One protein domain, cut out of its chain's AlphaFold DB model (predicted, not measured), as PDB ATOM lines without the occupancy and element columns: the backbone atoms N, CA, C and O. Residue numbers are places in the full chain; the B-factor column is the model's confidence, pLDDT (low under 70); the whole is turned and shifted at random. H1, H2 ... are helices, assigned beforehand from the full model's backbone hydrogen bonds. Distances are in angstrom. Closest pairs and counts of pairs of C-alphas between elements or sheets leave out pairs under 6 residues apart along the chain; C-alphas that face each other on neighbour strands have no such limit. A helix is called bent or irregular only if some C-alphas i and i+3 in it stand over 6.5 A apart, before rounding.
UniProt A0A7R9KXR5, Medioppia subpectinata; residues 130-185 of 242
ATOM      1  N   PRO A 130      -8.274 -15.975 -31.697       52.34
ATOM      2  CA  PRO A 130      -7.422 -16.031 -30.522       52.34
ATOM      3  C   PRO A 130      -7.545 -14.704 -29.767       52.34
ATOM      4  O   PRO A 130      -6.955 -13.693 -30.139       52.34
ATOM      5  N   GLY A 131      -8.343 -14.703 -28.706       63.16
ATOM      6  CA  GLY A 131      -8.570 -13.533 -27.862       63.16
ATOM      7  C   GLY A 131     -10.044 -13.163 -27.749       63.16
ATOM      8  O   GLY A 131     -10.927 -13.902 -28.172       63.16
ATOM      9  N   TYR A 132     -10.301 -12.012 -27.130       66.69
ATOM     10  CA  TYR A 132     -11.657 -11.546 -26.815       66.69
ATOM     11  C   TYR A 132     -12.122 -10.373 -27.686       66.69
ATOM     12  O   TYR A 132     -13.291  -9.995 -27.616       66.69
ATOM     13  N   TYR A 133     -11.229  -9.800 -28.496       74.06
ATOM     14  CA  TYR A 133     -11.480  -8.575 -29.250       74.06
ATOM     15  C   TYR A 133     -11.037  -8.713 -30.701       74.06
ATOM     16  O   TYR A 133     -10.013  -9.328 -30.993       74.06
ATOM     17  N   PHE A 134     -11.801  -8.093 -31.597       82.81
ATOM     18  CA  PHE A 134     -11.388  -7.927 -32.982       82.81
ATOM     19  C   PHE A 134     -10.210  -6.951 -33.086       82.81
ATOM     20  O   PHE A 134     -10.146  -5.989 -32.313       82.81
ATOM     21  N   PRO A 135      -9.302  -7.156 -34.055       85.06
ATOM     22  CA  PRO A 135      -8.322  -6.135 -34.409       85.06
ATOM     23  C   PRO A 135      -9.036  -4.850 -34.854       85.06
ATOM     24  O   PRO A 135     -10.131  -4.948 -35.403       85.06
ATOM     25  N   PRO A 136      -8.436  -3.656 -34.707       87.62
ATOM     26  CA  PRO A 136      -8.947  -2.445 -35.343       87.62
ATOM     27  C   PRO A 136      -9.239  -2.657 -36.837       87.62
ATOM     28  O   PRO A 136      -8.348  -3.049 -37.599       87.62
ATOM     29  N   TYR A 137     -10.480  -2.387 -37.238       90.19
ATOM     30  CA  TYR A 137     -11.016  -2.629 -38.578       90.19
ATOM     31  C   TYR A 137     -11.949  -1.484 -39.001       90.19
ATOM     32  O   TYR A 137     -12.429  -0.714 -38.165       90.19
ATOM     33  N   CYS A 138     -12.200  -1.361 -40.304       89.56
ATOM     34  CA  CYS A 138     -13.149  -0.398 -40.857       89.56
ATOM     35  C   CYS A 138     -14.558  -0.996 -40.798       89.56
ATOM     36  O   CYS A 138     -14.892  -1.852 -41.609       89.56
ATOM     37  N   SER A 139     -15.386  -0.544 -39.857       84.00
ATOM     38  CA  SER A 139     -16.801  -0.943 -39.789       84.00
ATOM     39  C   SER A 139     -17.683  -0.018 -40.632       84.00
ATOM     40  O   SER A 139     -17.436   1.187 -40.696       84.00
ATOM     41  N   GLY A 140     -18.741  -0.549 -41.251       77.38
ATOM     42  CA  GLY A 140     -19.730   0.263 -41.968       77.38
ATOM     43  C   GLY A 140     -20.159  -0.325 -43.310       77.38
ATOM     44  O   GLY A 140     -20.245  -1.534 -43.467       77.38
ATOM     45  N   PHE A 141     -20.491   0.544 -44.269       78.94
ATOM     46  CA  PHE A 141     -21.042   0.176 -45.591       78.94
ATOM     47  C   PHE A 141     -19.988   0.169 -46.708       78.94
ATOM     48  O   PHE A 141     -20.344  -0.001 -47.874       78.94
ATOM     49  N   GLY A 142     -18.719   0.428 -46.391       88.75
ATOM     50  CA  GLY A 142     -17.650   0.377 -47.376       88.75
ATOM     51  C   GLY A 142     -16.338   0.977 -46.893       88.75
ATOM     52  O   GLY A 142     -16.295   1.797 -45.979       88.75
ATOM     53  N   TYR A 143     -15.276   0.572 -47.569       92.62
ATOM     54  CA  TYR A 143     -13.915   1.076 -47.443       92.62
ATOM     55  C   TYR A 143     -13.278   1.058 -48.840       92.62
ATOM     56  O   TYR A 143     -13.811   0.451 -49.771       92.62
ATOM     57  N   GLY A 144     -12.152   1.745 -49.013       93.00
ATOM     58  CA  GLY A 144     -11.479   1.831 -50.306       93.00
ATOM     59  C   GLY A 144      -9.967   1.819 -50.158       93.00
ATOM     60  O   GLY A 144      -9.421   2.311 -49.174       93.00
ATOM     61  N   PHE A 145      -9.288   1.260 -51.151       94.69
ATOM     62  CA  PHE A 145      -7.834   1.228 -51.219       94.69
ATOM     63  C   PHE A 145      -7.356   1.128 -52.671       94.69
ATOM     64  O   PHE A 145      -8.129   0.857 -53.590       94.69
ATOM     65  N   ARG A 146      -6.060   1.372 -52.886       93.19
ATOM     66  CA  ARG A 146      -5.415   1.248 -54.202       93.19
ATOM     67  C   ARG A 146      -5.363  -0.214 -54.657       93.19
ATOM     68  O   ARG A 146      -5.298  -1.117 -53.830       93.19
ATOM     69  N   ALA A 147      -5.272  -0.439 -55.968       90.19
ATOM     70  CA  ALA A 147      -5.128  -1.783 -56.539       90.19
ATOM     71  C   ALA A 147      -3.927  -2.559 -55.958       90.19
ATOM     72  O   ALA A 147      -4.069  -3.715 -55.580       90.19
ATOM     73  N   SER A 148      -2.784  -1.896 -55.758       92.25
ATOM     74  CA  SER A 148      -1.600  -2.515 -55.138       92.25
ATOM     75  C   SER A 148      -1.830  -2.966 -53.691       92.25
ATOM     76  O   SER A 148      -1.238  -3.939 -53.227       92.25
ATOM     77  N   VAL A 149      -2.713  -2.282 -52.960       95.81
ATOM     78  CA  VAL A 149      -3.124  -2.688 -51.611       95.81
ATOM     79  C   VAL A 149      -4.049  -3.903 -51.686       95.81
ATOM     80  O   VAL A 149      -3.885  -4.825 -50.891       95.81
ATOM     81  N   ALA A 150      -4.954  -3.944 -52.668       93.75
ATOM     82  CA  ALA A 150      -5.832  -5.088 -52.923       93.75
ATOM     83  C   ALA A 150      -5.032  -6.375 -53.180       93.75
ATOM     84  O   ALA A 150      -5.292  -7.396 -52.551       93.75
ATOM     85  N   GLU A 151      -4.021  -6.308 -54.052       91.62
ATOM     86  CA  GLU A 151      -3.132  -7.436 -54.370       91.62
ATOM     87  C   GLU A 151      -2.408  -7.958 -53.124       91.62
ATOM     88  O   GLU A 151      -2.363  -9.165 -52.865       91.62
ATOM     89  N   ARG A 152      -1.890  -7.040 -52.300       93.00
ATOM     90  CA  ARG A 152      -1.199  -7.396 -51.061       93.00
ATOM     91  C   ARG A 152      -2.145  -8.038 -50.050       93.00
ATOM     92  O   ARG A 152      -1.806  -9.082 -49.493       93.00
ATOM     93  N   LEU A 153      -3.329  -7.463 -49.842       94.25
ATOM     94  CA  LEU A 153      -4.352  -8.033 -48.961       94.25
ATOM     95  C   LEU A 153      -4.784  -9.419 -49.442       94.25
ATOM     96  O   LEU A 153      -4.871 -10.330 -48.623       94.25
ATOM     97  N   TYR A 154      -4.965  -9.606 -50.751       91.25
ATOM     98  CA  TYR A 154      -5.294 -10.901 -51.343       91.25
ATOM     99  C   TYR A 154      -4.214 -11.954 -51.064       91.25
ATOM    100  O   TYR A 154      -4.530 -13.025 -50.547       91.25
ATOM    101  N   SER A 155      -2.934 -11.639 -51.302       90.12
ATOM    102  CA  SER A 155      -1.839 -12.576 -51.002       90.12
ATOM    103  C   SER A 155      -1.787 -12.973 -49.522       90.12
ATOM    104  O   SER A 155      -1.465 -14.111 -49.194       90.12
ATOM    105  N   ILE A 156      -2.147 -12.051 -48.625       88.56
ATOM    106  CA  ILE A 156      -2.159 -12.287 -47.184       88.56
ATOM    107  C   ILE A 156      -3.384 -13.103 -46.774       88.56
ATOM    108  O   ILE A 156      -3.238 -14.016 -45.961       88.56
ATOM    109  N   ALA A 157      -4.552 -12.834 -47.359       88.56
ATOM    110  CA  ALA A 157      -5.786 -13.567 -47.100       88.56
ATOM    111  C   ALA A 157      -5.635 -15.068 -47.377       88.56
ATOM    112  O   ALA A 157      -6.154 -15.876 -46.616       88.56
ATOM    113  N   LEU A 158      -4.842 -15.449 -48.387       84.75
ATOM    114  CA  LEU A 158      -4.523 -16.852 -48.688       84.75
ATOM    115  C   LEU A 158      -3.675 -17.550 -47.606       84.75
ATOM    116  O   LEU A 158      -3.546 -18.770 -47.614       84.75
ATOM    117  N   THR A 159      -3.093 -16.792 -46.674       82.06
ATOM    118  CA  THR A 159      -2.226 -17.294 -45.590       82.06
ATOM    119  C   THR A 159      -2.871 -17.204 -44.206       82.06
ATOM    120  O   THR A 159      -2.204 -17.471 -43.200       82.06
ATOM    121  N   ILE A 160      -4.126 -16.752 -44.119       78.31
ATOM    122  CA  ILE A 160      -4.877 -16.598 -42.867       78.31
ATOM    123  C   ILE A 160      -6.155 -17.443 -42.976       78.31
ATOM    124  O   ILE A 160      -6.841 -17.366 -43.994       78.31
ATOM    125  N   PRO A 161      -6.525 -18.226 -41.944       76.88
ATOM    126  CA  PRO A 161      -7.813 -18.912 -41.919       76.88
ATOM    127  C   PRO A 161      -8.973 -17.940 -42.156       76.88
ATOM    128  O   PRO A 161      -9.028 -16.876 -41.540       76.88
ATOM    129  N   TYR A 162      -9.907 -18.318 -43.030       79.06
ATOM    130  CA  TYR A 162     -11.062 -17.481 -43.346       79.06
ATOM    131  C   TYR A 162     -11.861 -17.132 -42.085       79.06
ATOM    132  O   TYR A 162     -12.242 -18.011 -41.306       79.06
ATOM    133  N   PHE A 163     -12.159 -15.845 -41.933       81.50
ATOM    134  CA  PHE A 163     -13.036 -15.322 -40.899       81.50
ATOM    135  C   PHE A 163     -14.281 -14.726 -41.559       81.50
ATOM    136  O   PHE A 163     -14.182 -13.981 -42.527       81.50
ATOM    137  N   HIS A 164     -15.467 -15.091 -41.073       77.00
ATOM    138  CA  HIS A 164     -16.721 -14.866 -41.801       77.00
ATOM    139  C   HIS A 164     -17.245 -13.426 -41.749       77.00
ATOM    140  O   HIS A 164     -18.149 -13.095 -42.511       77.00
ATOM    141  N   PHE A 165     -16.705 -12.582 -40.867       85.38
ATOM    142  CA  PHE A 165     -16.922 -11.140 -40.925       85.38
ATOM    143  C   PHE A 165     -15.884 -10.530 -41.863       85.38
ATOM    144  O   PHE A 165     -14.704 -10.454 -41.521       85.38
ATOM    145  N   GLU A 166     -16.335 -10.164 -43.060       89.94
ATOM    146  CA  GLU A 166     -15.509  -9.687 -44.173       89.94
ATOM    147  C   GLU A 166     -14.660  -8.470 -43.787       89.94
ATOM    148  O   GLU A 166     -13.443  -8.475 -43.969       89.94
ATOM    149  N   ASP A 167     -15.281  -7.486 -43.144       91.56
ATOM    150  CA  ASP A 167     -14.644  -6.247 -42.714       91.56
ATOM    151  C   ASP A 167     -13.548  -6.504 -41.671       91.56
ATOM    152  O   ASP A 167     -12.431  -5.987 -41.793       91.56
ATOM    153  N   VAL A 168     -13.820  -7.368 -40.690       89.56
ATOM    154  CA  VAL A 168     -12.835  -7.826 -39.699       89.56
ATOM    155  C   VAL A 168     -11.721  -8.642 -40.363       89.56
ATOM    156  O   VAL A 168     -10.549  -8.497 -40.008       89.56
ATOM    157  N   PHE A 169     -12.049  -9.491 -41.335       90.38
ATOM    158  CA  PHE A 169     -11.074 -10.338 -42.017       90.38
ATOM    159  C   PHE A 169     -10.115  -9.525 -42.888       90.38
ATOM    160  O   PHE A 169      -8.896  -9.621 -42.715       90.38
ATOM    161  N   ILE A 170     -10.644  -8.699 -43.790       93.31
ATOM    162  CA  ILE A 170      -9.865  -7.932 -44.764       93.31
ATOM    163  C   ILE A 170      -9.211  -6.721 -44.100       93.31
ATOM    164  O   ILE A 170      -7.983  -6.586 -44.119       93.31
ATOM    165  N   THR A 171     -10.004  -5.851 -43.472       94.00
ATOM    166  CA  THR A 171      -9.502  -4.581 -42.919       94.00
ATOM    167  C   THR A 171      -8.977  -4.703 -41.489       94.00
ATOM    168  O   THR A 171      -8.352  -3.770 -40.992       94.00
ATOM    169  N   GLY A 172      -9.172  -5.849 -40.837       91.56
ATOM    170  CA  GLY A 172      -8.569  -6.189 -39.551       91.56
ATOM    171  C   GLY A 172      -7.368  -7.119 -39.717       91.56
ATOM    172  O   GLY A 172      -6.230  -6.655 -39.804       91.56
ATOM    173  N   PHE A 173      -7.613  -8.432 -39.771       88.56
ATOM    174  CA  PHE A 173      -6.560  -9.456 -39.741       88.56
ATOM    175  C   PHE A 173      -5.582  -9.359 -40.922       88.56
ATOM    176  O   PHE A 173      -4.366  -9.288 -40.710       88.56
ATOM    177  N   CYS A 174      -6.084  -9.327 -42.162       91.69
ATOM    178  CA  CYS A 174      -5.232  -9.281 -43.353       91.69
ATOM    179  C   CYS A 174      -4.430  -7.980 -43.409       91.69
ATOM    180  O   CYS A 174      -3.215  -8.004 -43.606       91.69
ATOM    181  N   ARG A 175      -5.087  -6.844 -43.165       94.62
ATOM    182  CA  ARG A 175      -4.439  -5.530 -43.112       94.62
ATOM    183  C   ARG A 175      -3.305  -5.474 -42.088       94.62
ATOM    184  O   ARG A 175      -2.232  -4.958 -42.404       94.62
ATOM    185  N   GLN A 176      -3.527  -5.984 -40.878       90.38
ATOM    186  CA  GLN A 176      -2.507  -5.974 -39.828       90.38
ATOM    187  C   GLN A 176      -1.317  -6.858 -40.170       90.38
ATOM    188  O   GLN A 176      -0.181  -6.401 -40.065       90.38
ATOM    189  N   LYS A 177      -1.559  -8.086 -40.644       87.38
ATOM    190  CA  LYS A 177      -0.475  -8.974 -41.088       87.38
ATOM    191  C   LYS A 177       0.291  -8.378 -42.274       87.38
ATOM    192  O   LYS A 177       1.501  -8.548 -42.382       87.38
ATOM    193  N   ALA A 178      -0.396  -7.629 -43.133       90.56
ATOM    194  CA  ALA A 178       0.213  -6.865 -44.211       90.56
ATOM    195  C   ALA A 178       0.905  -5.571 -43.741       90.56
ATOM    196  O   ALA A 178       1.525  -4.906 -44.561       90.56
ATOM    197  N   ASN A 179       0.816  -5.174 -42.471       91.19
ATOM    198  CA  ASN A 179       1.328  -3.894 -41.976       91.19
ATOM    199  C   ASN A 179       0.873  -2.694 -42.839       91.19
ATOM    200  O   ASN A 179       1.688  -1.930 -43.362       91.19
ATOM    201  N   ILE A 180      -0.439  -2.588 -43.070       93.94
ATOM    202  CA  ILE A 180      -1.070  -1.484 -43.808       93.94
ATOM    203  C   ILE A 180      -1.803  -0.569 -42.815       93.94
ATOM    204  O   ILE A 180      -2.567  -1.044 -41.971       93.94
ATOM    205  N   SER A 181      -1.593   0.744 -42.915       91.81
ATOM    206  CA  SER A 181      -2.315   1.743 -42.119       91.81
ATOM    207  C   SER A 181      -3.724   2.002 -42.661       91.81
ATOM    208  O   SER A 181      -4.006   1.795 -43.841       91.81
ATOM    209  N   VAL A 182      -4.615   2.458 -41.780       91.75
ATOM    210  CA  VAL A 182      -5.948   2.963 -42.138       91.75
ATOM    211  C   VAL A 182      -5.943   4.473 -41.970       91.75
ATOM    212  O   VAL A 182      -5.406   4.976 -40.984       91.75
ATOM    213  N   GLU A 183      -6.579   5.172 -42.901       91.19
ATOM    214  CA  GLU A 183      -6.896   6.590 -42.777       91.19
ATOM    215  C   GLU A 183      -8.412   6.745 -42.677       91.19
ATOM    216  O   GLU A 183      -9.151   6.241 -43.524       91.19
ATOM    217  N   ASP A 184      -8.874   7.412 -41.618       88.75
ATOM    218  CA  ASP A 184     -10.294   7.705 -41.442       88.75
ATOM    219  C   ASP A 184     -10.723   8.863 -42.353       88.75
ATOM    220  O   ASP A 184      -9.964   9.802 -42.613       88.75
ATOM    221  N   THR A 185     -11.963   8.812 -42.831       87.06
ATOM    222  CA  THR A 185     -12.536   9.843 -43.689       87.06
ATOM    223  C   THR A 185     -13.966  10.159 -43.286       87.06
ATOM    224  O   THR A 185     -14.877   9.341 -43.391       87.06
TER     225      THR A 185
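Overview. This is residues 130 to 185 of the 242 residues of a protein of Medioppia subpectinata (UniProt A0A7R9KXR5). Two short helices, H1 and H2, pack on each other at about a right angle, with the last residue of H1, Ala 157, close to Cys 174 of H2, and one long stretch with no named element, residues 130 to 146, comes before them. The first stretch, residues 130 to 146, passes by H2 and swings out around Phe 141 before it reaches H1; the last residues, 178 to 185, run off from the end of H2. The printed part has 56 residues with two named helices, H1 then H2, and no named strand; the class is all helix, though under half of the residues, 23, are in named elements. The whole is compact, with a radius of gyration of the C-alphas of 10.8 A and spans of 30 by 25 by 18 A.

Along the chain. Start at C-alpha 130, at (-7.422, -16.031, -30.522), and read through 17 residues with no named element. Find C-alpha 147 at (-5.128, -1.783, -56.539); from there H1, residues 147 to 157, runs 15.1 A. After a short link of 8 residues, H2, residues 166 to 177, runs 15.4 A to C-alpha 177 at (-0.475, -8.974, -41.088). H2 is neither bent nor irregular, but only just: C-alphas 171 and 174 are 6.4 A apart.

Arrangement. Look at Ala 157 and Cys 174, where H1 and H2 touch: their C-alphas, the closest of the two helices, are 5.7 A apart. The lines of H1 and H2 are about perpendicular, at 89 degrees. In H1 every O i to N i+4 pair is within hydrogen-bond range; in H2, 6 of 8 are.

Size, cuts and confidence. The C-alphas of Tyr 132 and Ala 147, the two farthest apart, are 32.0 A from each other. The printed part has no cut, and no link between its helices is long. In the B-factor column you will find a mean pLDDT of 86.9 for the printed part; residues 130 to 132 are under 70, where the model's confidence is low.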